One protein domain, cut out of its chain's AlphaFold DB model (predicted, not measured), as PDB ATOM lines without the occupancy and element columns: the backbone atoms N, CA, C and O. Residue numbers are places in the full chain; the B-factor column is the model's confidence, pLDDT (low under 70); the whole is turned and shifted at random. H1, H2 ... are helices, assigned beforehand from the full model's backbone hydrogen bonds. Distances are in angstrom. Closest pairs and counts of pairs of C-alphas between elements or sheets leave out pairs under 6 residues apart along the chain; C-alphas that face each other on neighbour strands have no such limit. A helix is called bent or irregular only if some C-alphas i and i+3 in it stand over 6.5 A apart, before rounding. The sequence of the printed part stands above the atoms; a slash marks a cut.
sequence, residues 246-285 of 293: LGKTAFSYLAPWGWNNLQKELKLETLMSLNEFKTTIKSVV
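This is residues 246 to 285 of the 293 residues of the protein "uncharacterized protein LOC113095062" of Carassius auratus (UniProt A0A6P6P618). A long helix, H1, and a shorter helix, H2, are joined by a link that folds back from the end of H1, making an open Z. Residues 246 to 255 of H1 stick out at one end and residues 278 to 285 at the other, and the two helices come near each other only where H2 begins. The printed part has 40 residues with two named helices, H1 then H2, and no named strand; its class is all helix. It is loose, with a radius of gyration of the C-alphas of 12.0 A, and elongated, spanning 37 by 19 by 13 A.

H1, residues 246 to 265, has a kink of 28 degrees near residue 253. It is neither bent nor irregular, but only just: C-alphas 253 and 256 are 6.2 A apart. A short link of 8 residues joins it to H2, residues 274 to 284. H1 and H2 are close but not clearly touching, with 1 pair of C-alphas within 8 A; the closest C-alphas, those of Trp 259 and Leu 274, are 7.6 A apart. Their lines stand at a steep tilt of 48 degrees, and they run the same way. In H2 every O i to N i+4 pair is within hydrogen-bond range; in H1 14 of 16 are.

H1 begins at C-alpha 246, at (200.184, 100.384, 238.532), and measures 28.6 A to C-alpha 265, at (173.665, 109.466, 244.219). H2 measures 15.5 A from C-alpha 274 to C-alpha 284, at (175.820, 128.377, 239.785).

The two C-alphas farthest apart, those of Leu 246 and Val 284, are 37.1 A apart. The printed part has no cut. The mean pLDDT of the printed part is 75.9; residues 266, 269 and 282 to 285 are under 70.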
ATOM      1  N   LEU A 246     201.295 101.262 238.148       77.88
ATOM      2  CA  LEU A 246     200.184 100.384 238.532       77.88
ATOM      3  C   LEU A 246     199.030 101.173 239.162       77.88
ATOM      4  O   LEU A 246     197.862 100.938 238.862       77.88
ATOM      5  N   GLY A 247     199.359 102.125 240.028       76.38
ATOM      6  CA  GLY A 247     198.358 102.937 240.685       76.38
ATOM      7  C   GLY A 247     197.710 103.966 239.745       76.38
ATOM      8  O   GLY A 247     196.509 104.208 239.859       76.38
ATOM      9  N   LYS A 248     198.452 104.532 238.780       79.44
ATOM     10  CA  LYS A 248     197.883 105.382 237.716       79.44
ATOM     11  C   LYS A 248     196.883 104.592 236.873       79.44
ATOM     12  O   LYS A 248     195.782 105.077 236.612       79.44
ATOM     13  N   THR A 249     197.227 103.355 236.504       79.69
ATOM     14  CA  THR A 249     196.321 102.450 235.791       79.69
ATOM     15  C   THR A 249     195.092 102.127 236.637       79.69
ATOM     16  O   THR A 249     193.976 102.317 236.164       79.69
ATOM     17  N   ALA A 250     195.255 101.731 237.900       77.12
ATOM     18  CA  ALA A 250     194.127 101.456 238.791       77.12
ATOM     19  C   ALA A 250     193.183 102.667 238.932       77.12
ATOM     20  O   ALA A 250     191.964 102.520 238.844       77.12
ATOM     21  N   PHE A 251     193.734 103.877 239.063       80.94
ATOM     22  CA  PHE A 251     192.945 105.104 239.136       80.94
ATOM     23  C   PHE A 251     192.180 105.402 237.839       80.94
ATOM     24  O   PHE A 251     191.026 105.817 237.907       80.94
ATOM     25  N   SER A 252     192.764 105.137 236.664       80.69
ATOM     26  CA  SER A 252     192.081 105.339 235.374       80.69
ATOM     27  C   SER A 252     190.806 104.503 235.209       80.69
ATOM     28  O   SER A 252     189.885 104.936 234.519       80.69
ATOM     29  N   TYR A 253     190.709 103.361 235.896       79.44
ATOM     30  CA  TYR A 253     189.498 102.535 235.937       79.44
ATOM     31  C   TYR A 253     188.558 102.913 237.090       79.44
ATOM     32  O   TYR A 253     187.338 102.885 236.926       79.44
ATOM     33  N   LEU A 254     189.106 103.300 238.246       77.81
ATOM     34  CA  LEU A 254     188.320 103.682 239.422       77.81
ATOM     35  C   LEU A 254     187.610 105.032 239.239       77.81
ATOM     36  O   LEU A 254     186.467 105.188 239.662       77.81
ATOM     37  N   ALA A 255     188.266 106.009 238.609       78.88
ATOM     38  CA  ALA A 255     187.749 107.370 238.498       78.88
ATOM     39  C   ALA A 255     186.433 107.462 237.695       78.88
ATOM     40  O   ALA A 255     185.499 108.099 238.187       78.88
ATOM     41  N   PRO A 256     186.278 106.800 236.526       81.38
ATOM     42  CA  PRO A 256     184.998 106.761 235.817       81.38
ATOM     43  C   PRO A 256     183.894 106.053 236.610       81.38
ATOM     44  O   PRO A 256     182.747 106.497 236.603       81.38
ATOM     45  N   TRP A 257     184.228 104.971 237.322       81.75
ATOM     46  CA  TRP A 257     183.270 104.252 238.164       81.75
ATOM     47  C   TRP A 257     182.766 105.125 239.319       81.75
ATOM     48  O   TRP A 257     181.556 105.246 239.515       81.75
ATOM     49  N   GLY A 258     183.680 105.797 240.025       80.38
ATOM     50  CA  GLY A 258     183.342 106.725 241.103       80.38
ATOM     51  C   GLY A 258     182.500 107.901 240.607       80.38
ATOM     52  O   GLY A 258     181.495 108.243 241.225       80.38
ATOM     53  N   TRP A 259     182.843 108.457 239.440       81.81
ATOM     54  CA  TRP A 259     182.061 109.520 238.808       81.81
ATOM     55  C   TRP A 259     180.635 109.073 238.467       81.81
ATOM     56  O   TRP A 259     179.674 109.791 238.732       81.81
ATOM     57  N   ASN A 260     180.468 107.875 237.913       82.56
ATOM     58  CA  ASN A 260     179.148 107.351 237.564       82.56
ATOM     59  C   ASN A 260     178.293 107.034 238.797       82.56
ATOM     60  O   ASN A 260     177.080 107.230 238.759       82.56
ATOM     61  N   ASN A 261     178.896 106.570 239.893       78.69
ATOM     62  CA  ASN A 261     178.169 106.371 241.145       78.69
ATOM     63  C   ASN A 261     177.736 107.694 241.772       78.69
ATOM     64  O   ASN A 261     176.584 107.806 242.177       78.69
ATOM     65  N   LEU A 262     178.596 108.715 241.758       76.25
ATOM     66  CA  LEU A 262     178.233 110.034 242.270       76.25
ATOM     67  C   LEU A 262     177.035 110.629 241.516       76.25
ATOM     68  O   LEU A 262     176.123 111.176 242.124       76.25
ATOM     69  N   GLN A 263     176.992 110.473 240.192       79.19
ATOM     70  CA  GLN A 263     175.852 110.927 239.387       79.19
ATOM     71  C   GLN A 263     174.545 110.198 239.742       79.19
ATOM     72  O   GLN A 263     173.477 110.810 239.716       79.19
ATOM     73  N   LYS A 264     174.618 108.913 240.120       76.94
ATOM     74  CA  LYS A 264     173.460 108.150 240.615       76.94
ATOM     75  C   LYS A 264     173.016 108.621 241.996       76.94
ATOM     76  O   LYS A 264     171.818 108.745 242.228       76.94
ATOM     77  N   GLU A 265     173.957 108.902 242.895       74.88
ATOM     78  CA  GLU A 265     173.665 109.466 244.219       74.88
ATOM     79  C   GLU A 265     173.007 110.848 244.111       74.88
ATOM     80  O   GLU A 265     172.038 111.130 244.815       74.88
ATOM     81  N   LEU A 266     173.461 111.664 243.155       69.06
ATOM     82  CA  LEU A 266     172.869 112.958 242.800       69.06
ATOM     83  C   LEU A 266     171.556 112.843 242.006       69.06
ATOM     84  O   LEU A 266     170.936 113.865 241.714       69.06
ATOM     85  N   LYS A 267     171.119 111.619 241.673       76.38
ATOM     86  CA  LYS A 267     169.885 111.316 240.928       76.38
ATOM     87  C   LYS A 267     169.777 112.063 239.593       76.38
ATOM     88  O   LYS A 267     168.696 112.518 239.225       76.38
ATOM     89  N   LEU A 268     170.885 112.188 238.863       72.06
ATOM     90  CA  LEU A 268     170.865 112.793 237.531       72.06
ATOM     91  C   LEU A 268     170.121 111.882 236.541       72.06
ATOM     92  O   LEU A 268     170.366 110.677 236.494       72.06
ATOM     93  N   GLU A 269     169.227 112.463 235.737       69.62
ATOM     94  CA  GLU A 269     168.456 111.731 234.716       69.62
ATOM     95  C   GLU A 269     169.330 111.273 233.542       69.62
ATOM     96  O   GLU A 269     169.057 110.254 232.906       69.62
ATOM     97  N   THR A 270     170.405 112.011 233.268       77.56
ATOM     98  CA  THR A 270     171.366 111.722 232.208       77.56
ATOM     99  C   THR A 270     172.783 111.725 232.762       77.56
ATOM    100  O   THR A 270     173.143 112.529 233.623       77.56
ATOM    101  N   LEU A 271     173.606 110.800 232.261       76.00
ATOM    102  CA  LEU A 271     175.031 110.817 232.559       76.00
ATOM    103  C   LEU A 271     175.666 112.013 231.851       76.00
ATOM    104  O   LEU A 271     175.495 112.185 230.645       76.00
ATOM    105  N   MET A 272     176.431 112.797 232.596       79.50
ATOM    106  CA  MET A 272     177.161 113.951 232.100       79.50
ATOM    107  C   MET A 272     178.666 113.772 232.287       79.50
ATOM    108  O   MET A 272     179.147 113.047 233.166       79.50
ATOM    109  N   SER A 273     179.446 114.458 231.456       81.62
ATOM    110  CA  SER A 273     180.899 114.450 231.615       81.62
ATOM    111  C   SER A 273     181.328 115.287 232.826       81.62
ATOM    112  O   SER A 273     180.681 116.271 233.187       81.62
ATOM    113  N   LEU A 274     182.475 114.954 233.429       74.88
ATOM    114  CA  LEU A 274     183.032 115.735 234.543       74.88
ATOM    115  C   LEU A 274     183.275 117.209 234.157       74.88
ATOM    116  O   LEU A 274     183.155 118.101 234.993       74.88
ATOM    117  N   ASN A 275     183.620 117.480 232.895       77.81
ATOM    118  CA  ASN A 275     183.860 118.839 232.400       77.81
ATOM    119  C   ASN A 275     182.563 119.637 232.256       77.81
ATOM    120  O   ASN A 275     182.520 120.815 232.612       77.81
ATOM    121  N   GLU A 276     181.511 118.988 231.773       79.06
ATOM    122  CA  GLU A 276     180.179 119.574 231.687       79.06
ATOM    123  C   GLU A 276     179.656 119.897 233.088       79.06
ATOM    124  O   GLU A 276     179.313 121.043 233.357       79.06
ATOM    125  N   PHE A 277     179.773 118.955 234.029       77.50
ATOM    126  CA  PHE A 277     179.410 119.167 235.431       77.50
ATOM    127  C   PHE A 277     180.167 120.330 236.077       77.50
ATOM    128  O   PHE A 277     179.566 121.191 236.716       77.50
ATOM    129  N   LYS A 278     181.492 120.403 235.881       71.75
ATOM    130  CA  LYS A 278     182.312 121.523 236.371       71.75
ATOM    131  C   LYS A 278     181.846 122.861 235.806       71.75
ATOM    132  O   LYS A 278     181.881 123.857 236.519       71.75
ATOM    133  N   THR A 279     181.445 122.895 234.540       75.12
ATOM    134  CA  THR A 279     180.967 124.117 233.883       75.12
ATOM    135  C   THR A 279     179.616 124.541 234.456       75.12
ATOM    136  O   THR A 279     179.452 125.702 234.825       75.12
ATOM    137  N   THR A 280     178.697 123.590 234.639       72.31
ATOM    138  CA  THR A 280     177.400 123.824 235.281       72.31
ATOM    139  C   THR A 280     177.573 124.330 236.712       72.31
ATOM    140  O   THR A 280     177.013 125.366 237.059       72.31
ATOM    141  N   ILE A 281     178.421 123.690 237.525       70.44
ATOM    142  CA  ILE A 281     178.690 124.142 238.898       70.44
ATOM    143  C   ILE A 281     179.313 125.536 238.916       70.44
ATOM    144  O   ILE A 281     178.867 126.374 239.690       70.44
ATOM    145  N   LYS A 282     180.294 125.823 238.053       67.25
ATOM    146  CA  LYS A 282     180.912 127.158 237.979       67.25
ATOM    147  C   LYS A 282     179.924 128.264 237.608       67.25
ATOM    148  O   LYS A 282     180.142 129.405 237.988       67.25
ATOM    149  N   SER A 283     178.867 127.941 236.863       62.81
ATOM    150  CA  SER A 283     177.820 128.911 236.518       62.81
ATOM    151  C   SER A 283     176.854 129.206 237.674       62.81
ATOM    152  O   SER A 283     176.214 130.253 237.675       62.81
ATOM    153  N   VAL A 284     176.768 128.305 238.659       63.12
ATOM    154  CA  VAL A 284     175.820 128.377 239.785       63.12
ATOM    155  C   VAL A 284     176.510 128.789 241.091       63.12
ATOM    156  O   VAL A 284     175.928 129.505 241.902       63.12
ATOM    157  N   VAL A 285     177.760 128.376 241.301       60.50
ATOM    158  CA  VAL A 285     178.549 128.668 242.501       60.50
ATOM    159  C   VAL A 285     179.493 129.832 242.199       60.50
ATOM    160  O   VAL A 285     180.527 129.658 241.559       60.50
TER     161      VAL A 285